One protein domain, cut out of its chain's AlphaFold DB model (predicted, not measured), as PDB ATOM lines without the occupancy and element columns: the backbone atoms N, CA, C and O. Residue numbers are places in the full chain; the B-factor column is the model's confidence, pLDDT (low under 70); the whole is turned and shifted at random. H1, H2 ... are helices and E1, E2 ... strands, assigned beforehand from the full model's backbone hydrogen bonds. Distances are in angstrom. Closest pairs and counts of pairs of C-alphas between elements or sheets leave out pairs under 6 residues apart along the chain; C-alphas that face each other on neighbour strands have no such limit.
ATOM      1  N   GLU A   3      20.715 134.849 101.691       81.56
ATOM      2  CA  GLU A   3      19.534 134.398 102.429       81.56
ATOM      3  C   GLU A   3      18.855 135.593 103.106       81.56
ATOM      4  O   GLU A   3      19.520 136.505 103.600       81.56
ATOM      5  N   ASN A   4      17.524 135.625 103.107       85.69
ATOM      6  CA  ASN A   4      16.789 136.560 103.944       85.69
ATOM      7  C   ASN A   4      16.630 135.952 105.340       85.69
ATOM      8  O   ASN A   4      15.725 135.148 105.554       85.69
ATOM      9  N   ASP A   5      17.476 136.368 106.284       80.75
ATOM     10  CA  ASP A   5      17.518 135.825 107.652       80.75
ATOM     11  C   ASP A   5      16.161 135.848 108.378       80.75
ATOM     12  O   ASP A   5      15.887 134.994 109.220       80.75
ATOM     13  N   ALA A   6      15.296 136.821 108.070       84.88
ATOM     14  CA  ALA A   6      13.990 136.945 108.713       84.88
ATOM     15  C   ALA A   6      12.970 135.923 108.187       84.88
ATOM     16  O   ALA A   6      12.106 135.481 108.942       84.88
ATOM     17  N   LEU A   7      13.055 135.560 106.904       89.81
ATOM     18  CA  LEU A   7      12.117 134.644 106.248       89.81
ATOM     19  C   LEU A   7      12.679 133.229 106.054       89.81
ATOM     20  O   LEU A   7      11.902 132.320 105.763       89.81
ATOM     21  N   GLY A   8      13.996 133.044 106.189       91.81
ATOM     22  CA  GLY A   8      14.686 131.788 105.878       91.81
ATOM     23  C   GLY A   8      14.547 131.389 104.407       91.81
ATOM     24  O   GLY A   8      14.420 130.207 104.099       91.81
ATOM     25  N   LEU A   9      14.468 132.375 103.503       94.62
ATOM     26  CA  LEU A   9      14.309 132.151 102.064       94.62
ATOM     27  C   LEU A   9      15.539 132.636 101.295       94.62
ATOM     28  O   LEU A   9      15.998 133.758 101.543       94.62
ATOM     29  N   PRO A  10      16.028 131.865 100.309       95.94
ATOM     30  CA  PRO A  10      17.025 132.360  99.383       95.94
ATOM     31  C   PRO A  10      16.485 133.536  98.571       95.94
ATOM     32  O   PRO A  10      15.368 133.513  98.056       95.94
ATOM     33  N   VAL A  11      17.317 134.555  98.422       95.75
ATOM     34  CA  VAL A  11      17.140 135.659  97.490       95.75
ATOM     35  C   VAL A  11      18.021 135.401  96.278       95.75
ATOM     36  O   VAL A  11      19.244 135.211  96.388       95.75
ATOM     37  N   VAL A  12      17.386 135.431  95.113       95.19
ATOM     38  CA  VAL A  12      18.032 135.248  93.818       95.19
ATOM     39  C   VAL A  12      17.920 136.507  92.979       95.19
ATOM     40  O   VAL A  12      16.901 137.202  92.984       95.19
ATOM     41  N   ASP A  13      18.983 136.776  92.233       95.31
ATOM     42  CA  ASP A  13      18.923 137.647  91.075       95.31
ATOM     43  C   ASP A  13      18.364 136.839  89.904       95.31
ATOM     44  O   ASP A  13      18.945 135.833  89.492       95.31
ATOM     45  N   ALA A  14      17.215 137.247  89.374       95.38
ATOM     46  CA  ALA A  14      16.587 136.513  88.290       95.38
ATOM     47  C   ALA A  14      17.326 136.643  86.946       95.38
ATOM     48  O   ALA A  14      17.021 135.868  86.038       95.38
ATOM     49  N   LEU A  15      18.305 137.550  86.811       93.94
ATOM     50  CA  LEU A  15      19.217 137.559  85.660       93.94
ATOM     51  C   LEU A  15      20.133 136.327  85.629       93.94
ATOM     52  O   LEU A  15      20.477 135.864  84.543       93.94
ATOM     53  N   ASP A  16      20.457 135.759  86.793       93.62
ATOM     54  CA  ASP A  16      21.314 134.573  86.915       93.62
ATOM     55  C   ASP A  16      20.538 133.254  86.757       93.62
ATOM     56  O   ASP A  16      21.125 132.166  86.729       93.62
ATOM     57  N   LEU A  17      19.206 133.320  86.668       95.25
ATOM     58  CA  LEU A  17      18.368 132.134  86.521       95.25
ATOM     59  C   LEU A  17      18.431 131.580  85.088       95.25
ATOM     60  O   LEU A  17      18.487 132.345  84.119       95.25
ATOM     61  N   PRO A  18      18.328 130.249  84.914       95.50
ATOM     62  CA  PRO A  18      18.284 129.640  83.591       95.50
ATOM     63  C   PRO A  18      17.167 130.225  82.720       95.50
ATOM     64  O   PRO A  18      16.053 130.437  83.199       95.50
ATOM     65  N   ASP A  19      17.431 130.373  81.420       95.62
ATOM     66  CA  ASP A  19      16.499 130.902  80.411       95.62
ATOM     67  C   ASP A  19      15.038 130.429  80.531       95.62
ATOM     68  O   ASP A  19      14.137 131.260  80.392       95.62
ATOM     69  N   PRO A  20      14.740 129.137  80.786       95.00
ATOM     70  CA  PRO A  20      13.358 128.694  80.956       95.00
ATOM     71  C   PRO A  20      12.611 129.414  82.085       95.00
ATOM     72  O   PRO A  20      11.391 129.522  82.014       95.00
ATOM     73  N   VAL A  21      13.318 129.900  83.103       95.25
ATOM     74  CA  VAL A  21      12.784 130.592  84.282       95.25
ATOM     75  C   VAL A  21      12.948 132.108  84.163       95.25
ATOM     76  O   VAL A  21      11.988 132.837  84.390       95.25
ATOM     77  N   SER A  22      14.118 132.607  83.758       96.06
ATOM     78  CA  SER A  22      14.365 134.055  83.671       96.06
ATOM     79  C   SER A  22      13.532 134.730  82.576       96.06
ATOM     80  O   SER A  22      12.973 135.805  82.795       96.06
ATOM     81  N   ARG A  23      13.348 134.087  81.413       95.44
ATOM     82  CA  ARG A  23      12.543 134.640  80.305       95.44
ATOM     83  C   ARG A  23      11.092 134.959  80.692       95.44
ATOM     84  O   ARG A  23      10.647 136.055  80.353       95.44
ATOM     85  N   PRO A  24      10.327 134.070  81.360       94.62
ATOM     86  CA  PRO A  24       8.969 134.403  81.782       94.62
ATOM     87  C   PRO A  24       8.900 135.428  82.925       94.62
ATOM     88  O   PRO A  24       7.907 136.152  83.011       94.62
ATOM     89  N   LEU A  25       9.941 135.533  83.761       95.50
ATOM     90  CA  LEU A  25      10.038 136.546  84.821       95.50
ATOM     91  C   LEU A  25      10.431 137.936  84.304       95.50
ATOM     92  O   LEU A  25      10.122 138.923  84.961       95.50
ATOM     93  N   GLN A  26      11.087 138.021  83.143       95.56
ATOM     94  CA  GLN A  26      11.534 139.274  82.515       95.56
ATOM     95  C   GLN A  26      12.259 140.227  83.496       95.56
ATOM     96  O   GLN A  26      11.886 141.400  83.601       95.56
ATOM     97  N   PRO A  27      13.285 139.749  84.223       96.38
ATOM     98  CA  PRO A  27      13.924 140.509  85.293       96.38
ATOM     99  C   PRO A  27      14.458 141.859  84.812       96.38
ATOM    100  O   PRO A  27      15.154 141.938  83.798       96.38
ATOM    101  N   GLY A  28      14.086 142.930  85.517       94.56
ATOM    102  CA  GLY A  28      14.523 144.299  85.216       94.56
ATOM    103  C   GLY A  28      14.010 144.880  83.890       94.56
ATOM    104  O   GLY A  28      14.326 146.027  83.555       94.56
ATOM    105  N   ALA A  29      13.220 144.135  83.108       94.25
ATOM    106  CA  ALA A  29      12.744 144.609  81.816       94.25
ATOM    107  C   ALA A  29      11.750 145.769  81.977       94.25
ATOM    108  O   ALA A  29      10.996 145.850  82.946       94.25
ATOM    109  N   LEU A  30      11.731 146.671  80.992       94.06
ATOM    110  CA  LEU A  30      10.734 147.735  80.925       94.06
ATOM    111  C   LEU A  30       9.402 147.167  80.438       94.06
ATOM    112  O   LEU A  30       9.317 146.622  79.335       94.06
ATOM    113  N   MET A  31       8.356 147.362  81.232       92.88
ATOM    114  CA  MET A  31       6.991 146.988  80.895       92.88
ATOM    115  C   MET A  31       6.109 148.233  80.827       92.88
ATOM    116  O   MET A  31       6.168 149.108  81.692       92.88
ATOM    117  N   ARG A  32       5.293 148.306  79.772       92.12
ATOM    118  CA  ARG A  32       4.343 149.399  79.569       92.12
ATOM    119  C   ARG A  32       3.068 149.146  80.367       92.12
ATOM    120  O   ARG A  32       2.485 148.064  80.264       92.12
ATOM    121  N   THR A  33       2.633 150.139  81.126       89.12
ATOM    122  CA  THR A  33       1.426 150.081  81.953       89.12
ATOM    123  C   THR A  33       0.186 150.428  81.142       89.12
ATOM    124  O   THR A  33       0.265 150.906  80.005       89.12
ATOM    125  N   ARG A  34      -0.989 150.196  81.734       82.06
ATOM    126  CA  ARG A  34      -2.282 150.601  81.164       82.06
ATOM    127  C   ARG A  34      -2.320 152.091  80.823       82.06
ATOM    128  O   ARG A  34      -2.867 152.447  79.783       82.06
ATOM    129  N   ASP A  35      -1.728 152.925  81.670       83.75
ATOM    130  CA  ASP A  35      -1.796 154.383  81.542       83.75
ATOM    131  C   ASP A  35      -0.746 154.922  80.544       83.75
ATOM    132  O   ASP A  35      -0.736 156.100  80.200       83.75
ATOM    133  N   GLY A  36       0.075 154.027  79.979       88.25
ATOM    134  CA  GLY A  36       1.003 154.311  78.888       88.25
ATOM    135  C   GLY A  36       2.450 154.517  79.327       88.25
ATOM    136  O   GLY A  36       3.316 154.554  78.445       88.25
ATOM    137  N   ASP A  37       2.694 154.582  80.636       91.94
ATOM    138  CA  ASP A  37       4.004 154.758  81.260       91.94
ATOM    139  C   ASP A  37       4.843 153.476  81.239       91.94
ATOM    140  O   ASP A  37       4.344 152.375  81.000       91.94
ATOM    141  N   TRP A  38       6.144 153.621  81.483       93.38
ATOM    142  CA  TRP A  38       7.101 152.518  81.499       93.38
ATOM    143  C   TRP A  38       7.717 152.362  82.880       93.38
ATOM    144  O   TRP A  38       8.285 153.309  83.419       93.38
ATOM    145  N   HIS A  39       7.669 151.143  83.412       95.06
ATOM    146  CA  HIS A  39       8.275 150.801  84.697       95.06
ATOM    147  C   HIS A  39       9.141 149.549  84.558       95.06
ATOM    148  O   HIS A  39       8.867 148.684  83.723       95.06
ATOM    149  N   ARG A  40      10.203 149.457  85.366       95.06
ATOM    150  CA  ARG A  40      11.064 148.269  85.414       95.06
ATOM    151  C   ARG A  40      10.414 147.192  86.262       95.06
ATOM    152  O   ARG A  40       9.973 147.482  87.370       95.06
ATOM    153  N   LEU A  41      10.389 145.972  85.747       96.62
ATOM    154  CA  LEU A  41       9.953 144.788  86.476       96.62
ATOM    155  C   LEU A  41      10.943 144.414  87.589       96.62
ATOM    156  O   LEU A  41      12.117 144.785  87.510       96.62
ATOM    157  N   PRO A  42      10.501 143.650  88.603       97.00
ATOM    158  CA  PRO A  42      11.393 143.148  89.639       97.00
ATOM    159  C   PRO A  42      12.559 142.334  89.065       97.00
ATOM    160  O   PRO A  42      12.383 141.558  88.128       97.00
ATOM    161  N   ARG A  43      13.744 142.500  89.657       95.94
ATOM    162  CA  ARG A  43      14.952 141.704  89.376       95.94
ATOM    163  C   ARG A  43      15.220 140.663  90.463       95.94
ATOM    164  O   ARG A  43      15.647 139.558  90.152       95.94
ATOM    165  N   PHE A  44      14.918 140.993  91.718       96.88
ATOM    166  CA  PHE A  44      15.207 140.137  92.867       96.88
ATOM    167  C   PHE A  44      13.960 139.426  93.385       96.88
ATOM    168  O   PHE A  44      12.920 140.046  93.644       96.88
ATOM    169  N   PHE A  45      14.090 138.120  93.580       97.44
ATOM    170  CA  PHE A  45      12.995 137.234  93.954       97.44
ATOM    171  C   PHE A  45      13.389 136.373  95.150       97.44
ATOM    172  O   PHE A  45      14.545 135.974  95.280       97.44
ATOM    173  N   PHE A  46      12.413 136.047  95.990       97.38
ATOM    174  CA  PHE A  46      12.524 134.911  96.892       97.38
ATOM    175  C   PHE A  46      12.361 133.621  96.097       97.38
ATOM    176  O   PHE A  46      11.400 133.487  95.332       97.38
ATOM    177  N   GLU A  47      13.276 132.682  96.301       97.00
ATOM    178  CA  GLU A  47      13.150 131.310  95.830       97.00
ATOM    179  C   GLU A  47      12.364 130.496  96.861       97.00
ATOM    180  O   GLU A  47      12.717 130.426  98.036       97.00
ATOM    181  N   VAL A  48      11.270 129.888  96.420       96.88
ATOM    182  CA  VAL A  48      10.403 129.039  97.234       96.88
ATOM    183  C   VAL A  48      10.544 127.629  96.697       96.88
ATOM    184  O   VAL A  48      10.223 127.393  95.540       96.88
ATOM    185  N   ASP A  49      11.018 126.686  97.500       96.69
ATOM    186  CA  ASP A  49      11.364 125.332  97.046       96.69
ATOM    187  C   ASP A  49      10.198 124.327  97.129       96.69
ATOM    188  O   ASP A  49      10.241 123.254  96.523       96.69
ATOM    189  N   SER A  50       9.145 124.647  97.883       96.50
ATOM    190  CA  SER A  50       8.026 123.740  98.115       96.50
ATOM    191  C   SER A  50       6.769 124.450  98.617       96.50
ATOM    192  O   SER A  50       6.802 125.570  99.134       96.50
ATOM    193  N   TRP A  51       5.632 123.752  98.533       95.38
ATOM    194  CA  TRP A  51       4.391 124.197  99.170       95.38
ATOM    195  C   TRP A  51       4.514 124.290 100.684       95.38
ATOM    196  O   TRP A  51       3.934 125.193 101.278       95.38
ATOM    197  N   GLN A  52       5.255 123.368 101.302       97.12
ATOM    198  CA  GLN A  52       5.463 123.380 102.745       97.12
ATOM    199  C   GLN A  52       6.137 124.686 103.162       97.12
ATOM    200  O   GLN A  52       5.625 125.360 104.049       97.12
ATOM    201  N   THR A  53       7.202 125.076 102.458       97.31
ATOM    202  CA  THR A  53       7.899 126.349 102.659       97.31
ATOM    203  C   THR A  53       6.943 127.528 102.496       97.31
ATOM    204  O   THR A  53       6.798 128.320 103.422       97.31
ATOM    205  N   ALA A  54       6.187 127.594 101.392       96.25
ATOM    206  CA  ALA A  54       5.212 128.666 101.164       96.25
ATOM    207  C   ALA A  54       4.154 128.788 102.282       96.25
ATOM    208  O   ALA A  54       3.765 129.898 102.648       96.25
ATOM    209  N   LEU A  55       3.674 127.655 102.809       96.06
ATOM    210  CA  LEU A  55       2.669 127.599 103.876       96.06
ATOM    211  C   LEU A  55       3.238 128.010 105.238       96.06
ATOM    212  O   LEU A  55       2.522 128.608 106.042       96.06
ATOM    213  N   THR A  56       4.504 127.693 105.515       96.75
ATOM    214  CA  THR A  56       5.140 128.001 106.803       96.75
ATOM    215  C   THR A  56       5.797 129.370 106.856       96.75
ATOM    216  O   THR A  56       5.934 129.918 107.948       96.75
ATOM    217  N   THR A  57       6.185 129.947 105.717       97.81
ATOM    218  CA  THR A  57       6.772 131.288 105.683       97.81
ATOM    219  C   THR A  57       5.698 132.343 105.931       97.81
ATOM    220  O   THR A  57       4.835 132.598 105.087       97.81
ATOM    221  N   GLN A  58       5.772 132.982 107.095       97.62
ATOM    222  CA  GLN A  58       4.952 134.136 107.454       97.62
ATOM    223  C   GLN A  58       5.639 135.420 106.984       97.62
ATOM    224  O   GLN A  58       6.791 135.664 107.335       97.62
ATOM    225  N   LEU A  59       4.937 136.236 106.196       97.62
ATOM    226  CA  LEU A  59       5.417 137.559 105.784       97.62
ATOM    227  C   LEU A  59       5.075 138.616 106.841       97.62
ATOM    228  O   LEU A  59       5.857 139.531 107.089       97.62
ATOM    229  N   THR A  60       3.915 138.467 107.482       98.12
ATOM    230  CA  THR A  60       3.492 139.222 108.669       98.12
ATOM    231  C   THR A  60       2.792 138.282 109.649       98.12
ATOM    232  O   THR A  60       2.707 137.081 109.412       98.12
ATOM    233  N   ALA A  61       2.265 138.812 110.756       97.31
ATOM    234  CA  ALA A  61       1.548 138.004 111.741       97.31
ATOM    235  C   ALA A  61       0.283 137.321 111.186       97.31
ATOM    236  O   ALA A  61      -0.157 136.321 111.755       97.31
ATOM    237  N   HIS A  62      -0.317 137.862 110.118       98.25
ATOM    238  CA  HIS A  62      -1.583 137.366 109.578       98.25
ATOM    239  C   HIS A  62      -1.572 137.041 108.085       98.25
ATOM    240  O   HIS A  62      -2.618 136.643 107.577       98.25
ATOM    241  N   PHE A  63      -0.442 137.219 107.398       98.25
ATOM    242  CA  PHE A  63      -0.311 136.903 105.979       98.25
ATOM    243  C   PHE A  63       0.896 136.000 105.739       98.25
ATOM    244  O   PHE A  63       2.048 136.378 105.988       98.25
ATOM    245  N   GLY A  64       0.622 134.805 105.223       97.38
ATOM    246  CA  GLY A  64       1.625 133.863 104.743       97.38
ATOM    247  C   GLY A  64       2.015 134.117 103.287       97.38
ATOM    248  O   GLY A  64       1.254 134.688 102.506       97.38
ATOM    249  N   LEU A  65       3.194 133.636 102.891       97.44
ATOM    250  CA  LEU A  65       3.677 133.770 101.514       97.44
ATOM    251  C   LEU A  65       2.750 133.088 100.498       97.44
ATOM    252  O   LEU A  65       2.506 133.629  99.421       97.44
ATOM    253  N   TRP A  66       2.203 131.921 100.848       95.69
ATOM    254  CA  TRP A  66       1.291 131.170  99.981       95.69
ATOM    255  C   TRP A  66       0.039 131.959  99.563       95.69
ATOM    256  O   TRP A  66      -0.498 131.694  98.492       95.69
ATOM    257  N   GLU A  67      -0.415 132.926 100.368       96.31
ATOM    258  CA  GLU A  67      -1.604 133.745 100.077       96.31
ATOM    259  C   GLU A  67      -1.346 134.773  98.971       96.31
ATOM    260  O   GLU A  67      -2.278 135.242  98.319       96.31
ATOM    261  N   LEU A  68      -0.076 135.129  98.762       96.62
ATOM    262  CA  LEU A  68       0.364 136.147  97.812       96.62
ATOM    263  C   LEU A  68       1.091 135.565  96.597       96.62
ATOM    264  O   LEU A  68       1.523 136.328  95.736       96.62
ATOM    265  N   MET A  69       1.224 134.244  96.501       92.38
ATOM    266  CA  MET A  69       1.862 133.557  95.380       92.38
ATOM    267  C   MET A  69       0.811 133.028  94.391       92.38
ATOM    268  O   MET A  69      -0.231 132.523  94.807       92.38
ATOM    269  N   ASP A  70       1.090 133.101  93.085       79.75
ATOM    270  CA  ASP A  70       0.227 132.490  92.067       79.75
ATOM    271  C   ASP A  70       0.235 130.962  92.162       79.75
ATOM    272  O   ASP A  70       1.262 130.344  92.468       79.75
ATOM    273  N   VAL A  71      -0.899 130.329  91.868       70.69
ATOM    274  CA  VAL A  71      -1.077 128.881  91.985       70.69
ATOM    275  C   VAL A  71      -1.668 128.222  90.739       70.69
ATOM    276  O   VAL A  71      -1.891 127.009  90.762       70.69
ATOM    277  N   ASP A  72      -1.891 128.961  89.649       80.75
ATOM    278  CA  ASP A  72      -2.751 128.481  88.564       80.75
ATOM    279  C   ASP A  72      -2.066 127.943  87.288       80.75
ATOM    280  O   ASP A  72      -0.847 127.851  87.133       80.75
ATOM    281  N   LEU A  73      -2.915 127.490  86.358       84.06
ATOM    282  CA  LEU A  73      -2.540 126.914  85.064       84.06
ATOM    283  C   LEU A  73      -2.310 127.972  83.971       84.06
ATOM    284  O   LEU A  73      -2.012 127.619  82.823       84.06
ATOM    285  N   HIS A  74      -2.518 129.249  84.272       86.50
ATOM    286  CA  HIS A  74      -2.299 130.370  83.368       86.50
ATOM    287  C   HIS A  74      -0.863 130.890  83.410       86.50
ATOM    288  O   HIS A  74      -0.463 131.580  82.468       86.50
ATOM    289  N   GLU A  75      -0.103 130.475  84.416       90.75
ATOM    290  CA  GLU A  75       1.324 130.715  84.562       90.75
ATOM    291  C   GLU A  75       2.187 129.903  83.567       90.75
ATOM    292  O   GLU A  75       1.794 128.831  83.074       90.75
ATOM    293  N   ALA A  76       3.385 130.409  83.255       90.62
ATOM    294  CA  ALA A  76       4.335 129.730  82.375       90.62
ATOM    295  C   ALA A  76       4.700 128.335  82.913       90.62
ATOM    296  O   ALA A  76       4.842 128.121  84.115       90.62
ATOM    297  N   ALA A  77       4.879 127.347  82.026       91.56
ATOM    298  CA  ALA A  77       5.112 125.956  82.433       91.56
ATOM    299  C   ALA A  77       6.307 125.777  83.383       91.56
ATOM    300  O   ALA A  77       6.212 125.000  84.328       91.56
ATOM    301  N   SER A  78       7.382 126.525  83.153       92.00
ATOM    302  CA  SER A  78       8.581 126.545  83.992       92.00
ATOM    303  C   SER A  78       8.365 127.167  85.372       92.00
ATOM    304  O   SER A  78       9.058 126.778  86.301       92.00
ATOM    305  N   LEU A  79       7.403 128.081  85.521       92.56
ATOM    306  CA  LEU A  79       7.092 128.757  86.786       92.56
ATOM    307  C   LEU A  79       5.996 128.046  87.600       92.56
ATOM    308  O   LEU A  79       5.760 128.376  88.758       92.56
ATOM    309  N   ARG A  80       5.328 127.038  87.021       90.75
ATOM    310  CA  ARG A  80       4.327 126.216  87.730       90.75
ATOM    311  C   ARG A  80       4.951 125.161  88.643       90.75
ATOM    312  O   ARG A  80       4.274 124.669  89.549       90.75
ATOM    313  N   MET A  81       6.215 124.819  88.413       90.69
ATOM    314  CA  MET A  81       6.967 123.844  89.200       90.69
ATOM    315  C   MET A  81       7.835 124.553  90.234       90.69
ATOM    316  O   MET A  81       8.214 125.700  90.036       90.69
ATOM    317  N   PHE A  82       8.141 123.865  91.331       93.88
ATOM    318  CA  PHE A  82       9.143 124.353  92.267       93.88
ATOM    319  C   PHE A  82      10.566 124.136  91.711       93.88
ATOM    320  O   PHE A  82      10.792 123.116  91.051       93.88
ATOM    321  N   PRO A  83      11.514 125.051  91.983       95.44
ATOM    322  CA  PRO A  83      11.336 126.269  92.775       95.44
ATOM    323  C   PRO A  83      10.477 127.336  92.076       95.44
ATOM    324  O   PRO A  83      10.538 127.510  90.860       95.44
ATOM    325  N   ARG A  84       9.659 128.033  92.869       95.31
ATOM    326  CA  ARG A  84       8.843 129.178  92.450       95.31
ATOM    327  C   ARG A  84       9.499 130.471  92.908       95.31
ATOM    328  O   ARG A  84      10.216 130.481  93.902       95.31
ATOM    329  N   TYR A  85       9.215 131.557  92.201       96.31
ATOM    330  CA  TYR A  85       9.883 132.837  92.411       96.31
ATOM    331  C   TYR A  85       8.852 133.924  92.674       96.31
ATOM    332  O   TYR A  85       7.935 134.106  91.875       96.31
ATOM    333  N   VAL A  86       8.998 134.645  93.786       96.75
ATOM    334  CA  VAL A  86       8.091 135.734  94.182       96.75
ATOM    335  C   VAL A  86       8.904 137.016  94.387       96.75
ATOM    336  O   VAL A  86       9.917 136.961  95.081       96.75
ATOM    337  N   PRO A  87       8.517 138.169  93.806       97.38
ATOM    338  CA  PRO A  87       9.258 139.417  93.964       97.38
ATOM    339  C   PRO A  87       9.461 139.788  95.429       97.38
ATOM    340  O   PRO A  87       8.525 139.708  96.224       97.38
ATOM    341  N   CYS A  88      10.645 140.293  95.779       97.50
ATOM    342  CA  CYS A  88      10.943 140.678  97.165       97.50
ATOM    343  C   CYS A  88       9.983 141.757  97.714       97.50
ATOM    344  O   CYS A  88       9.674 141.782  98.909       97.50
ATOM    345  N   ALA A  89       9.444 142.599  96.824       97.31
ATOM    346  CA  ALA A  89       8.473 143.647  97.143       97.31
ATOM    347  C   ALA A  89       7.143 143.118  97.724       97.31
ATOM    348  O   ALA A  89       6.403 143.887  98.339       97.31
ATOM    349  N   VAL A  90       6.868 141.808  97.626       97.62
ATOM    350  CA  VAL A  90       5.700 141.165  98.256       97.62
ATOM    351  C   VAL A  90       5.640 141.397  99.769       97.62
ATOM    352  O   VAL A  90       4.559 141.469 100.350       97.62
ATOM    353  N   THR A  91       6.792 141.593 100.414       97.00
ATOM    354  CA  THR A  91       6.879 141.925 101.844       97.00
ATOM    355  C   THR A  91       6.262 143.286 102.169       97.00
ATOM    356  O   THR A  91       5.588 143.426 103.188       97.00
ATOM    357  N   SER A  92       6.417 144.281 101.290       97.19
ATOM    358  CA  SER A  92       5.787 145.595 101.449       97.19
ATOM    359  C   SER A  92       4.271 145.518 101.281       97.19
ATOM    360  O   SER A  92       3.541 146.153 102.043       97.19
ATOM    361  N   LEU A  93       3.792 144.700 100.337       98.19
ATOM    362  CA  LEU A  93       2.362 144.422 100.196       98.19
ATOM    363  C   LEU A  93       1.806 143.751 101.453       98.19
ATOM    364  O   LEU A  93       0.811 144.222 101.996       98.19
ATOM    365  N   ALA A  94       2.464 142.702 101.948       98.25
ATOM    366  CA  ALA A  94       2.043 142.006 103.159       98.25
ATOM    367  C   ALA A  94       1.988 142.953 104.370       98.25
ATOM    368  O   ALA A  94       1.003 142.950 105.105       98.25
ATOM    369  N   ALA A  95       2.981 143.834 104.535       97.81
ATOM    370  CA  ALA A  95       2.978 144.851 105.586       97.81
ATOM    371  C   ALA A  95       1.806 145.844 105.452       97.81
ATOM    372  O   ALA A  95       1.156 146.168 106.445       97.81
ATOM    373  N   ALA A  96       1.490 146.307 104.240       98.25
ATOM    374  CA  ALA A  96       0.339 147.183 104.013       98.25
ATOM    375  C   ALA A  96      -0.997 146.475 104.304       98.25
ATOM    376  O   ALA A  96      -1.889 147.057 104.928       98.25
ATOM    377  N   LEU A  97      -1.120 145.209 103.899       98.56
ATOM    378  CA  LEU A  97      -2.288 144.378 104.182       98.56
ATOM    379  C   LEU A  97      -2.440 144.102 105.680       98.56
ATOM    380  O   LEU A  97      -3.562 144.091 106.176       98.56
ATOM    381  N   GLU A  98      -1.338 143.940 106.413       98.50
ATOM    382  CA  GLU A  98      -1.331 143.803 107.870       98.50
ATOM    383  C   GLU A  98      -1.932 145.041 108.543       98.50
ATOM    384  O   GLU A  98      -2.861 144.912 109.340       98.50
ATOM    385  N   VAL A  99      -1.483 146.244 108.165       98.31
ATOM    386  CA  VAL A  99      -2.063 147.499 108.675       98.31
ATOM    387  C   VAL A  99      -3.553 147.590 108.347       98.31
ATOM    388  O   VAL A  99      -4.363 147.899 109.221       98.31
ATOM    389  N   PHE A 100      -3.933 147.276 107.107       98.56
ATOM    390  CA  PHE A 100      -5.333 147.280 106.688       98.56
ATOM    391  C   PHE A 100      -6.186 146.292 107.495       98.56
ATOM    392  O   PHE A 100      -7.259 146.648 107.983       98.56
ATOM    393  N   ARG A 101      -5.693 145.067 107.693       98.44
ATOM    394  CA  ARG A 101      -6.358 144.025 108.479       98.44
ATOM    395  C   ARG A 101      -6.547 144.459 109.933       98.44
ATOM    396  O   ARG A 101      -7.617 144.234 110.494       98.44
ATOM    397  N   LEU A 102      -5.523 145.055 110.546       98.44
ATOM    398  CA  LEU A 102      -5.592 145.536 111.927       98.44
ATOM    399  C   LEU A 102      -6.649 146.634 112.093       98.44
ATOM    400  O   LEU A 102      -7.415 146.576 113.051       98.44
ATOM    401  N   GLU A 103      -6.747 147.571 111.147       98.31
ATOM    402  CA  GLU A 103      -7.777 148.620 111.180       98.31
ATOM    403  C   GLU A 103      -9.189 148.055 110.988       98.31
ATOM    404  O   GLU A 103     -10.133 148.456 111.665       98.31
ATOM    405  N   VAL A 104      -9.347 147.122 110.050       97.56
ATOM    406  CA  VAL A 104     -10.636 146.478 109.774       97.56
ATOM    407  C   VAL A 104     -11.084 145.581 110.933       97.56
ATOM    408  O   VAL A 104     -12.282 145.363 111.114       97.56
ATOM    409  N   GLY A 105     -10.141 145.052 111.717       98.00
ATOM    410  CA  GLY A 105     -10.426 144.223 112.887       98.00
ATOM    411  C   GLY A 105     -10.977 142.833 112.553       98.00
ATOM    412  O   GLY A 105     -11.582 142.191 113.409       98.00
ATOM    413  N   ALA A 106     -10.786 142.353 111.320       98.00
ATOM    414  CA  ALA A 106     -11.272 141.057 110.853       98.00
ATOM    415  C   ALA A 106     -10.289 140.405 109.870       98.00
ATOM    416  O   ALA A 106      -9.401 141.059 109.328       98.00
ATOM    417  N   THR A 107     -10.451 139.102 109.625       98.00
ATOM    418  CA  THR A 107      -9.657 138.374 108.622       98.00
ATOM    419  C   THR A 107      -9.848 138.982 107.236       98.00
ATOM    420  O   THR A 107     -10.978 139.219 106.828       98.00
ATOM    421  N   VAL A 108      -8.767 139.172 106.487       98.38
ATOM    422  CA  VAL A 108      -8.785 139.633 105.094       98.38
ATOM    423  C   VAL A 108      -8.435 138.434 104.219       98.38
ATOM    424  O   VAL A 108      -7.375 137.848 104.411       98.38
ATOM    425  N   ARG A 109      -9.323 138.025 103.306       97.56
ATOM    426  CA  ARG A 109      -9.097 136.852 102.446       97.56
ATOM    427  C   ARG A 109      -8.718 137.267 101.033       97.56
ATOM    428  O   ARG A 109      -9.496 137.926 100.340       97.56
ATOM    429  N   ILE A 110      -7.544 136.822 100.606       96.75
ATOM    430  CA  ILE A 110      -7.001 137.073  99.271       96.75
ATOM    431  C   ILE A 110      -7.548 136.027  98.302       96.75
ATOM    432  O   ILE A 110      -7.633 134.842  98.629       96.75
ATOM    433  N   ALA A 111      -7.980 136.468  97.123       93.25
ATOM    434  CA  ALA A 111      -8.511 135.587  96.092       93.25
ATOM    435  C   ALA A 111      -7.425 134.619  95.611       93.25
ATOM    436  O   ALA A 111      -6.241 134.960  95.604       93.25
ATOM    437  N   ALA A 112      -7.822 133.433  95.145       85.38
ATOM    438  CA  ALA A 112      -6.898 132.562  94.428       85.38
ATOM    439  C   ALA A 112      -6.349 133.325  93.209       85.38
ATOM    440  O   ALA A 112      -7.115 133.907  92.440       85.38
ATOM    441  N   ASN A 113      -5.022 133.384  93.082       81.12
ATOM    442  CA  ASN A 113      -4.300 134.182  92.076       81.12
ATOM    443  C   ASN A 113      -4.530 135.692  92.236       81.12
ATOM    444  O   ASN A 113      -4.317 136.474  91.311       81.12
ATOM    445  N   GLY A 114      -5.004 136.127  93.400       90.31
ATOM    446  CA  GLY A 114      -5.210 137.524  93.742       90.31
ATOM    447  C   GLY A 114      -3.925 138.250  94.120       90.31
ATOM    448  O   GLY A 114      -3.987 139.461  94.241       90.31
ATOM    449  N   GLY A 115      -2.800 137.552  94.307       94.56
ATOM    450  CA  GLY A 115      -1.495 138.121  94.664       94.56
ATOM    451  C   GLY A 115      -0.559 138.325  93.467       94.56
ATOM    452  O   GLY A 115      -0.974 138.812  92.416       94.56
ATOM    453  N   TYR A 116       0.714 137.965  93.619       95.69
ATOM    454  CA  TYR A 116       1.716 138.008  92.551       95.69
ATOM    455  C   TYR A 116       1.312 137.135  91.356       95.69
ATOM    456  O   TYR A 116       0.768 136.052  91.543       95.69
ATOM    457  N   ARG A 117       1.621 137.605  90.142       93.88
ATOM    458  CA  ARG A 117       1.502 136.875  88.869       93.88
ATOM    459  C   ARG A 117       2.717 137.206  88.018       93.88
ATOM    460  O   ARG A 117       3.126 138.368  88.011       93.88
ATOM    461  N   SER A 118       3.282 136.265  87.264       93.69
ATOM    462  CA  SER A 118       4.444 136.621  86.442       93.69
ATOM    463  C   SER A 118       4.076 137.589  85.299       93.69
ATOM    464  O   SER A 118       2.913 137.668  84.875       93.69
ATOM    465  N   PRO A 119       5.060 138.298  84.720       93.38
ATOM    466  CA  PRO A 119       4.869 139.107  83.514       93.38
ATOM    467  C   PRO A 119       4.286 138.353  82.315       93.38
ATOM    468  O   PRO A 119       3.657 138.966  81.453       93.38
ATOM    469  N   THR A 120       4.491 137.034  82.241       91.81
ATOM    470  CA  THR A 120       3.982 136.185  81.147       91.81
ATOM    471  C   THR A 120       2.711 135.416  81.489       91.81
ATOM    472  O   THR A 120       2.144 134.757  80.613       91.81
ATOM    473  N   HIS A 121       2.227 135.525  82.727       90.81
ATOM    474  CA  HIS A 121       0.952 134.960  83.140       90.81
ATOM    475  C   HIS A 121      -0.178 135.457  82.221       90.81
ATOM    476  O   HIS A 121      -0.307 136.652  81.954       90.81
ATOM    477  N   ARG A 122      -1.043 134.560  81.729       85.00
ATOM    478  CA  ARG A 122      -2.061 134.921  80.710       85.00
ATOM    479  C   ARG A 122      -3.104 135.935  81.189       85.00
ATOM    480  O   ARG A 122      -3.731 136.610  80.375       85.00
ATOM    481  N   GLY A 123      -3.309 136.025  82.500       79.62
ATOM    482  CA  GLY A 123      -4.145 137.046  83.136       79.62
ATOM    483  C   GLY A 123      -3.429 138.376  83.396       79.62
ATOM    484  O   GLY A 123      -4.094 139.354  83.739       79.62
ATOM    485  N   SER A 124      -2.102 138.443  83.241       81.25
ATOM    486  CA  SER A 124      -1.342 139.690  83.340       81.25
ATOM    487  C   SER A 124      -1.574 140.505  82.073       81.25
ATOM    488  O   SER A 124      -1.157 140.138  80.977       81.25
ATOM    489  N   ARG A 125      -2.300 141.615  82.209       73.19
ATOM    490  CA  ARG A 125      -2.549 142.569  81.121       73.19
ATOM    491  C   ARG A 125      -1.870 143.893  81.451       73.19
ATOM    492  O   ARG A 125      -1.916 144.329  82.597       73.19
ATOM    493  N   SER A 126      -1.282 144.523  80.434       71.38
ATOM    494  CA  SER A 126      -0.874 145.937  80.426       71.38
ATOM    495  C   SER A 126      -0.120 146.415  81.675       71.38
ATOM    496  O   SER A 126      -0.565 147.354  82.333       71.38
ATOM    497  N   GLY A 127       0.997 145.767  82.027       80.44
ATOM    498  CA  GLY A 127       1.835 146.226  83.141       80.44
ATOM    499  C   GLY A 127       1.099 146.277  84.472       80.44
ATOM    500  O   GLY A 127       1.225 147.252  85.198       80.44
ATOM    501  N   SER A 128       0.294 145.259  84.773       90.25
ATOM    502  CA  SER A 128      -0.420 145.180  86.046       90.25
ATOM    503  C   SER A 128       0.553 145.160  87.238       90.25
ATOM    504  O   SER A 128       1.514 144.393  87.192       90.25
ATOM    505  N   PRO A 129       0.273 145.886  88.340       94.62
ATOM    506  CA  PRO A 129       1.075 145.811  89.568       94.62
ATOM    507  C   PRO A 129       1.151 144.405  90.200       94.62
ATOM    508  O   PRO A 129       2.071 144.119  90.963       94.62
ATOM    509  N   HIS A 130       0.277 143.463  89.811       95.38
ATOM    510  CA  HIS A 130       0.459 142.044  90.153       95.38
ATOM    511  C   HIS A 130       1.812 141.495  89.663       95.38
ATOM    512  O   HIS A 130       2.395 140.666  90.353       95.38
ATOM    513  N   CYS A 131       2.360 142.002  88.547       95.69
ATOM    514  CA  CYS A 131       3.693 141.642  88.040       95.69
ATOM    515  C   CYS A 131       4.843 142.104  88.948       95.69
ATOM    516  O   CYS A 131       5.957 141.597  88.831       95.69
ATOM    517  N   TRP A 132       4.585 143.053  89.852       96.81
ATOM    518  CA  TRP A 132       5.549 143.552  90.834       96.81
ATOM    519  C   TRP A 132       5.429 142.861  92.195       96.81
ATOM    520  O   TRP A 132       6.269 143.069  93.063       96.81
ATOM    521  N   GLY A 133       4.405 142.023  92.392       96.50
ATOM    522  CA  GLY A 133       4.095 141.450  93.705       96.50
ATOM    523  C   GLY A 133       3.553 142.490  94.687       96.50
ATOM    524  O   GLY A 133       3.619 142.290  95.895       96.50
ATOM    525  N   THR A 134       3.028 143.605  94.179       97.56
ATOM    526  CA  THR A 134       2.592 144.766  94.967       97.56
ATOM    527  C   THR A 134       1.084 144.997  94.905       97.56
ATOM    528  O   THR A 134       0.619 146.031  95.372       97.56
ATOM    529  N   ALA A 135       0.315 144.047  94.361       96.81
ATOM    530  CA  ALA A 135      -1.143 144.092  94.310       96.81
ATOM    531  C   ALA A 135      -1.801 142.856  94.921       96.81
ATOM    532  O   ALA A 135      -1.299 141.740  94.774       96.81
ATOM    533  N   ALA A 136      -2.964 143.071  95.534       97.44
ATOM    534  CA  ALA A 136      -3.824 142.036  96.079       97.44
ATOM    535  C   ALA A 136      -5.291 142.243  95.672       97.44
ATOM    536  O   ALA A 136      -5.823 143.351  95.766       97.44
ATOM    537  N   ASN A 137      -5.963 141.153  95.301       97.00
ATOM    538  CA  ASN A 137      -7.418 141.080  95.172       97.00
ATOM    539  C   ASN A 137      -7.992 140.408  96.420       97.00
ATOM    540  O   ASN A 137      -7.727 139.233  96.671       97.00
ATOM    541  N   ILE A 138      -8.787 141.142  97.188       98.12
ATOM    542  CA  ILE A 138      -9.440 140.683  98.413       98.12
ATOM    543  C   ILE A 138     -10.898 140.383  98.077       98.12
ATOM    544  O   ILE A 138     -11.630 141.288  97.688       98.12
ATOM    545  N   TYR A 139     -11.333 139.134  98.235       97.38
ATOM    546  CA  TYR A 139     -12.707 138.730  97.895       97.38
ATOM    547  C   TYR A 139     -13.637 138.668  99.110       97.38
ATOM    548  O   TYR A 139     -14.850 138.584  98.951       97.38
ATOM    549  N   ALA A 140     -13.089 138.659 100.328       97.94
ATOM    550  CA  ALA A 140     -13.889 138.613 101.544       97.94
ATOM    551  C   ALA A 140     -13.158 139.231 102.738       97.94
ATOM    552  O   ALA A 140     -11.936 139.119 102.867       97.94
ATOM    553  N   ILE A 141     -13.930 139.812 103.653       98.31
ATOM    554  CA  ILE A 141     -13.456 140.322 104.940       98.31
ATOM    555  C   ILE A 141     -14.336 139.755 106.059       98.31
ATOM    556  O   ILE A 141     -15.560 139.811 106.011       98.31
ATOM    557  N   GLY A 142     -13.724 139.174 107.091       96.69
ATOM    558  CA  GLY A 142     -14.442 138.503 108.172       96.69
ATOM    559  C   GLY A 142     -15.235 137.303 107.658       96.69
ATOM    560  O   GLY A 142     -14.648 136.309 107.246       96.69
ATOM    561  N   GLY A 143     -16.563 137.361 107.702       95.25
ATOM    562  CA  GLY A 143     -17.457 136.367 107.087       95.25
ATOM    563  C   GLY A 143     -18.131 136.859 105.804       95.25
ATOM    564  O   GLY A 143     -18.965 136.148 105.258       95.25
ATOM    565  N   GLU A 144     -17.803 138.068 105.354       96.19
ATOM    566  CA  GLU A 144     -18.560 138.800 104.347       96.19
ATOM    567  C   GLU A 144     -17.829 138.788 102.993       96.19
ATOM    568  O   GLU A 144     -16.682 139.248 102.931       96.19
ATOM    569  N   PRO A 145     -18.439 138.244 101.922       97.06
ATOM    570  CA  PRO A 145     -17.918 138.396 100.567       97.06
ATOM    571  C   PRO A 145     -18.008 139.861 100.116       97.06
ATOM    572  O   PRO A 145     -18.851 140.612 100.596       97.06
ATOM    573  N   LEU A 146     -17.113 140.272  99.220       96.69
ATOM    574  CA  LEU A 146     -17.073 141.618  98.649       96.69
ATOM    575  C   LEU A 146     -17.632 141.597  97.224       96.69
ATOM    576  O   LEU A 146     -16.865 141.658  96.269       96.69
ATOM    577  N   ASP A 147     -18.953 141.487  97.088       94.50
ATOM    578  CA  ASP A 147     -19.654 141.319  95.803       94.50
ATOM    579  C   ASP A 147     -20.695 142.416  95.516       94.50
ATOM    580  O   ASP A 147     -21.478 142.326  94.569       94.50
ATOM    581  N   THR A 148     -20.698 143.482  96.323       95.62
ATOM    582  CA  THR A 148     -21.562 144.652  96.135       95.62
ATOM    583  C   THR A 148     -20.784 145.963  96.225       95.62
ATOM    584  O   THR A 148     -19.761 146.068  96.912       95.62
ATOM    585  N   GLU A 149     -21.316 147.004  95.580       97.25
ATOM    586  CA  GLU A 149     -20.762 148.362  95.632       97.25
ATOM    587  C   GLU A 149     -20.627 148.889  97.065       97.25
ATOM    588  O   GLU A 149     -19.613 149.493  97.411       97.25
ATOM    589  N   GLU A 150     -21.623 148.633  97.919       96.75
ATOM    590  CA  GLU A 150     -21.623 149.088  99.311       96.75
ATOM    591  C   GLU A 150     -20.472 148.456 100.108       96.75
ATOM    592  O   GLU A 150     -19.714 149.157 100.787       96.75
ATOM    593  N   GLN A 151     -20.296 147.138  99.989       96.00
ATOM    594  CA  GLN A 151     -19.249 146.398 100.694       96.00
ATOM    595  C   GLN A 151     -17.857 146.792 100.210       96.00
ATOM    596  O   GLN A 151     -16.986 147.125 101.021       96.00
ATOM    597  N   ILE A 152     -17.649 146.798  98.890       97.81
ATOM    598  CA  ILE A 152     -16.375 147.184  98.281       97.81
ATOM    599  C   ILE A 152     -16.062 148.642  98.629       97.81
ATOM    600  O   ILE A 152     -14.959 148.944  99.086       97.81
ATOM    601  N   GLY A 153     -17.039 149.542  98.499       97.25
ATOM    602  CA  GLY A 153     -16.906 150.965  98.801       97.25
ATOM    603  C   GLY A 153     -16.519 151.238 100.254       97.25
ATOM    604  O   GLY A 153     -15.600 152.027 100.505       97.25
ATOM    605  N   ARG A 154     -17.147 150.542 101.215       97.12
ATOM    606  CA  ARG A 154     -16.827 150.647 102.649       97.12
ATOM    607  C   ARG A 154     -15.350 150.377 102.916       97.12
ATOM    608  O   ARG A 154     -14.676 151.175 103.569       97.12
ATOM    609  N   TYR A 155     -14.836 149.264 102.407       97.94
ATOM    610  CA  TYR A 155     -13.456 148.857 102.661       97.94
ATOM    611  C   TYR A 155     -12.438 149.598 101.795       97.94
ATOM    612  O   TYR A 155     -11.332 149.878 102.259       97.94
ATOM    613  N   ALA A 156     -12.826 150.020 100.591       97.50
ATOM    614  CA  ALA A 156     -12.023 150.912  99.768       97.50
ATOM    615  C   ALA A 156     -11.773 152.257 100.463       97.50
ATOM    616  O   ALA A 156     -10.659 152.777 100.413       97.50
ATOM    617  N   ALA A 157     -12.778 152.813 101.149       96.94
ATOM    618  CA  ALA A 157     -12.621 154.044 101.920       96.94
ATOM    619  C   ALA A 157     -11.612 153.882 103.072       96.94
ATOM    620  O   ALA A 157     -10.789 154.770 103.302       96.94
ATOM    621  N   VAL A 158     -11.629 152.732 103.758       97.75
ATOM    622  CA  VAL A 158     -10.639 152.404 104.795       97.75
ATOM    623  C   VAL A 158      -9.238 152.307 104.191       97.75
ATOM    624  O   VAL A 158      -8.330 152.992 104.659       97.75
ATOM    625  N   ALA A 159      -9.070 151.532 103.118       97.62
ATOM    626  CA  ALA A 159      -7.779 151.354 102.457       97.62
ATOM    627  C   ALA A 159      -7.188 152.688 101.969       97.62
ATOM    628  O   ALA A 159      -6.039 152.988 102.278       97.62
ATOM    629  N   ARG A 160      -7.982 153.543 101.307       96.62
ATOM    630  CA  ARG A 160      -7.536 154.870 100.830       96.62
ATOM    631  C   ARG A 160      -7.088 155.799 101.957       96.62
ATOM    632  O   ARG A 160      -6.175 156.593 101.763       96.62
ATOM    633  N   ARG A 161      -7.729 155.721 103.127       96.69
ATOM    634  CA  ARG A 161      -7.342 156.517 104.302       96.69
ATOM    635  C   ARG A 161      -6.033 156.023 104.922       96.69
ATOM    636  O   ARG A 161      -5.234 156.845 105.357       96.69
ATOM    637  N   LEU A 162      -5.841 154.707 105.008       96.62
ATOM    638  CA  LEU A 162      -4.678 154.101 105.668       96.62
ATOM    639  C   LEU A 162      -3.429 154.060 104.789       96.62
ATOM    640  O   LEU A 162      -2.317 154.159 105.301       96.62
ATOM    641  N   LEU A 163      -3.614 153.872 103.485       94.81
ATOM    642  CA  LEU A 163      -2.553 153.616 102.519       94.81
ATOM    643  C   LEU A 163      -2.514 154.763 101.497       94.81
ATOM    644  O   LEU A 163      -2.850 154.551 100.334       94.81
ATOM    645  N   PRO A 164      -2.106 155.988 101.889       89.50
ATOM    646  CA  PRO A 164      -2.113 157.151 100.993       89.50
ATOM    647  C   PRO A 164      -1.128 157.025  99.818       89.50
ATOM    648  O   PRO A 164      -1.174 157.819  98.884       89.50
ATOM    649  N   PHE A 165      -0.224 156.047  99.879       89.00
ATOM    650  CA  PHE A 165       0.721 155.689  98.822       89.00
ATOM    651  C   PHE A 165       0.196 154.587  97.889       89.00
ATOM    652  O   PHE A 165       0.817 154.322  96.865       89.00
ATOM    653  N   GLY A 166      -0.902 153.920  98.253       91.62
ATOM    654  CA  GLY A 166      -1.507 152.856  97.465       91.62
ATOM    655  C   GLY A 166      -2.653 153.356  96.594       91.62
ATOM    656  O   GLY A 166      -3.276 154.388  96.859       91.62
ATOM    657  N   TRP A 167      -2.967 152.587  95.560       95.25
ATOM    658  CA  TRP A 167      -4.164 152.765  94.762       95.25
ATOM    659  C   TRP A 167      -5.207 151.709  95.123       95.25
ATOM    660  O   TRP A 167      -4.898 150.551  95.402       95.25
ATOM    661  N   VAL A 168      -6.470 152.131  95.120       96.31
ATOM    662  CA  VAL A 168      -7.615 151.249  95.340       96.31
ATOM    663  C   VAL A 168      -8.542 151.362  94.151       96.31
ATOM    664  O   VAL A 168      -9.103 152.442  93.900       96.31
ATOM    665  N   ARG A 169      -8.726 150.239  93.455       94.69
ATOM    666  CA  ARG A 169      -9.535 150.188  92.240       94.69
ATOM    667  C   ARG A 169     -10.977 150.618  92.528       94.69
ATOM    668  O   ARG A 169     -11.548 150.172  93.525       94.69
ATOM    669  N   PRO A 170     -11.571 151.502  91.710       94.31
ATOM    670  CA  PRO A 170     -12.972 151.873  91.866       94.31
ATOM    671  C   PRO A 170     -13.909 150.696  91.566       94.31
ATOM    672  O   PRO A 170     -13.591 149.832  90.746       94.31
ATOM    673  N   TYR A 171     -15.077 150.704  92.215       96.00
ATOM    674  CA  TYR A 171     -16.153 149.766  91.907       96.00
ATOM    675  C   TYR A 171     -16.694 150.001  90.495       96.00
ATOM    676  O   TYR A 171     -16.832 151.152  90.077       96.00
ATOM    677  N   GLY A 172     -17.021 148.929  89.777       94.62
ATOM    678  CA  GLY A 172     -17.676 149.002  88.473       94.62
ATOM    679  C   GLY A 172     -17.379 147.799  87.581       94.62
ATOM    680  O   GLY A 172     -16.546 146.957  87.907       94.62
ATOM    681  N   HIS A 173     -18.041 147.759  86.425       91.56
ATOM    682  CA  HIS A 173     -17.997 146.625  85.488       91.56
ATOM    683  C   HIS A 173     -17.058 146.850  84.289       91.56
ATOM    684  O   HIS A 173     -16.795 145.934  83.510       91.56
ATOM    685  N   ASP A 174     -16.560 148.077  84.117       89.06
ATOM    686  CA  ASP A 174     -15.719 148.458  82.985       89.06
ATOM    687  C   ASP A 174     -14.238 148.132  83.215       89.06
ATOM    688  O   ASP A 174     -13.765 147.916  84.334       89.06
ATOM    689  N   ALA A 175     -13.449 148.179  82.138       81.81
ATOM    690  CA  ALA A 175     -12.002 148.039  82.228       81.81
ATOM    691  C   ALA A 175     -11.409 149.035  83.244       81.81
ATOM    692  O   ALA A 175     -11.649 150.237  83.182       81.81
ATOM    693  N   GLY A 176     -10.604 148.520  84.177       85.06
ATOM    694  CA  GLY A 176     -10.023 149.325  85.251       85.06
ATOM    695  C   GLY A 176     -10.884 149.445  86.508       85.06
ATOM    696  O   GLY A 176     -10.437 150.115  87.435       85.06
ATOM    697  N   HIS A 177     -12.029 148.765  86.566       92.00
ATOM    698  CA  HIS A 177     -12.877 148.629  87.750       92.00
ATOM    699  C   HIS A 177     -12.880 147.181  88.278       92.00
ATOM    700  O   HIS A 177     -12.260 146.292  87.675       92.00
ATOM    701  N   ALA A 178     -13.476 146.969  89.450       92.12
ATOM    702  CA  ALA A 178     -13.754 145.651  90.021       92.12
ATOM    703  C   ALA A 178     -15.123 145.656  90.714       92.12
ATOM    704  O   ALA A 178     -15.442 146.603  91.428       92.12
ATOM    705  N   ASP A 179     -15.913 144.609  90.514       94.25
ATOM    706  CA  ASP A 179     -17.268 144.449  91.054       94.25
ATOM    707  C   ASP A 179     -17.422 143.223  91.969       94.25
ATOM    708  O   ASP A 179     -18.426 143.103  92.665       94.25
ATOM    709  N   ASP A 180     -16.415 142.350  92.014       94.44
ATOM    710  CA  ASP A 180     -16.407 141.076  92.746       94.44
ATOM    711  C   ASP A 180     -15.241 140.945  93.749       94.44
ATOM    712  O   ASP A 180     -15.028 139.886  94.347       94.44
ATOM    713  N   HIS A 181     -14.440 142.003  93.913       96.81
ATOM    714  CA  HIS A 181     -13.355 142.075  94.890       96.81
ATOM    715  C   HIS A 181     -12.916 143.518  95.167       96.81
ATOM    716  O   HIS A 181     -13.096 144.433  94.363       96.81
ATOM    717  N   LEU A 182     -12.228 143.706  96.292       97.56
ATOM    718  CA  LEU A 182     -11.438 144.901  96.573       97.56
ATOM    719  C   LEU A 182     -10.010 144.704  96.046       97.56
ATOM    720  O   LEU A 182      -9.296 143.815  96.506       97.56
ATOM    721  N   HIS A 183      -9.576 145.546  95.111       97.25
ATOM    722  CA  HIS A 183      -8.194 145.562  94.625       97.25
ATOM    723  C   HIS A 183      -7.401 146.684  95.296       97.25
ATOM    724  O   HIS A 183      -7.785 147.854  95.201       97.25
ATOM    725  N   ILE A 184      -6.291 146.318  95.934       97.56
ATOM    726  CA  ILE A 184      -5.315 147.238  96.526       97.56
ATOM    727  C   ILE A 184      -3.976 146.999  95.836       97.56
ATOM    728  O   ILE A 184      -3.534 145.853  95.763       97.56
ATOM    729  N   ASP A 185      -3.311 148.059  95.387       95.56
ATOM    730  CA  ASP A 185      -1.925 147.977  94.939       95.56
ATOM    731  C   ASP A 185      -1.056 149.124  95.459       95.56
ATOM    732  O   ASP A 185      -1.547 150.196  95.805       95.56
ATOM    733  N   LEU A 186       0.248 148.869  95.559       96.69
ATOM    734  CA  LEU A 186       1.258 149.828  96.019       96.69
ATOM    735  C   LEU A 186       2.035 150.457  94.848       96.69
ATOM    736  O   LEU A 186       3.147 150.955  95.032       96.69
ATOM    737  N   GLY A 187       1.491 150.385  93.631       94.38
ATOM    738  CA  GLY A 187       2.178 150.784  92.410       94.38
ATOM    739  C   GLY A 187       3.342 149.862  92.028       94.38
ATOM    740  O   GLY A 187       3.403 148.689  92.393       94.38
ATOM    741  N   TYR A 188       4.284 150.405  91.260       95.19
ATOM    742  CA  TYR A 188       5.346 149.662  90.566       95.19
ATOM    743  C   TYR A 188       6.653 149.584  91.368       95.19
ATOM    744  O   TYR A 188       7.742 149.754  90.819       95.19
ATOM    745  N   ALA A 189       6.548 149.401  92.685       93.88
ATOM    746  CA  ALA A 189       7.708 149.358  93.566       93.88
ATOM    747  C   ALA A 189       8.544 148.092  93.322       93.88
ATOM    748  O   ALA A 189       8.024 146.975  93.320       93.88
ATOM    749  N   THR A 190       9.852 148.266  93.152       94.62
ATOM    750  CA  THR A 190      10.839 147.183  93.176       94.62
ATOM    751  C   THR A 190      11.640 147.248  94.471       94.62
ATOM    752  O   THR A 190      11.715 148.288  95.125       94.62
ATOM    753  N   MET A 191      12.223 146.120  94.867       93.12
ATOM    754  CA  MET A 191      13.028 146.024  96.077       93.12
ATOM    755  C   MET A 191      14.354 145.347  95.759       93.12
ATOM    756  O   MET A 191      14.366 144.259  95.182       93.12
ATOM    757  N   VAL A 192      15.440 145.993  96.180       91.75
ATOM    758  CA  VAL A 192      16.798 145.446  96.184       91.75
ATOM    759  C   VAL A 192      17.110 145.019  97.616       91.75
ATOM    760  O   VAL A 192      17.142 145.872  98.507       91.75
ATOM    761  N   PRO A 193      17.269 143.718  97.887       88.31
ATOM    762  CA  PRO A 193      17.590 143.252  99.231       88.31
ATOM    763  C   PRO A 193      18.980 143.716  99.684       88.31
ATOM    764  O   PRO A 193      19.910 143.819  98.887       88.31
ATOM    765  N   ASN A 194      19.128 143.980 100.987       85.38
ATOM    766  CA  ASN A 194      20.419 144.357 101.567       85.38
ATOM    767  C   ASN A 194      21.482 143.280 101.292       85.38
ATOM    768  O   ASN A 194      21.198 142.086 101.361       85.38
ATOM    769  N   GLY A 195      22.717 143.711 101.028       82.81
ATOM    770  CA  GLY A 195      23.821 142.804 100.695       82.81
ATOM    771  C   GLY A 195      23.853 142.358  99.229       82.81
ATOM    772  O   GLY A 195      24.705 141.546  98.877       82.81
TER     773      GLY A 195
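This is residues 3 to 195 of the 221 residues of an uncharacterized protein of Acidobacteria bacterium 13_1_40CM_65_14 (UniProt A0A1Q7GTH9). Two small three-stranded sheets, E1 E4 E5 and E6 E7 E8, stand toward the two ends of the longest axis, with the short helix H4 and much loop chain between them. The long helix H3 runs from the end of E5 over to the second sheet and covers one face of it, H5 crosses that sheet at the far end, and the small hairpin E2 and E3 lies off to the side of the first sheet. The printed part has 193 residues with five named helices and eight named strands, in the order E1 H1 E2 E3 E4 H2 E5 H3 E6 H4 E7 H5 E8; its class is mixed, helices and strands, with under half of the residues in named elements. The three sheets are antiparallel, and the whole is compact, with a radius of gyration of the C-alphas of 15.9 A and spans of 47 by 36 by 30 A.

E1, residues 9 to 13, begins at C-alpha 9 (14.309, 132.151, 102.064). H1 is residues 19 to 25, E2 30 to 32, E3 38 to 40, E4 44 to 48, H2 51 to 56 and E5 84 to 87. H3, residues 90 to 104, is 20.7 A long and begins at C-alpha 90 (5.700, 141.165, 98.256). E6 is residues 108 to 110, H4 129 to 132, and E7 135 to 141, 16.7 A long. H5, residues 149 to 162, is 19.8 A long; E8, residues 182 to 185, ends at C-alpha 185 (-1.925, 147.977, 94.939).

In the first sheet E4 is the inner strand, with N 12 and O 45 at 2.9 A toward E1 and N 46 and O 86 at 2.8 A toward E5. H1 and H2 only graze this sheet. The hairpin E2 and E3 has N 31 and O 39 at 2.9 A. In the second sheet E7 pairs with E6, N 109 and O 140 at 2.9 A, and with E8, N 136 and O 184 at 2.8 A. H3 is on one face of it, two layers of helix and sheet, at a height of 8.7 A over the sheet. H3 and H5 touch, C-alphas of Phe 100 and Ala 159 at 6.4 A, opposite ways at a steep tilt of 69 degrees, only just short of about perpendicular; H3 does so with residues 99 to 104 alone. Every O i to N i+4 pair is within hydrogen-bond range in H2, H3 and H5, and 2 of 3 in H1; H4 is too short for such a pair.

The C-alphas farthest apart, those of Pro 18 and Glu 150, are 47.1 A apart. The printed part has no cut. The links H2 to E5, E6 to H4 and H5 to E8 are long. The mean pLDDT of the printed part is 93.8, and no printed residue is under 70.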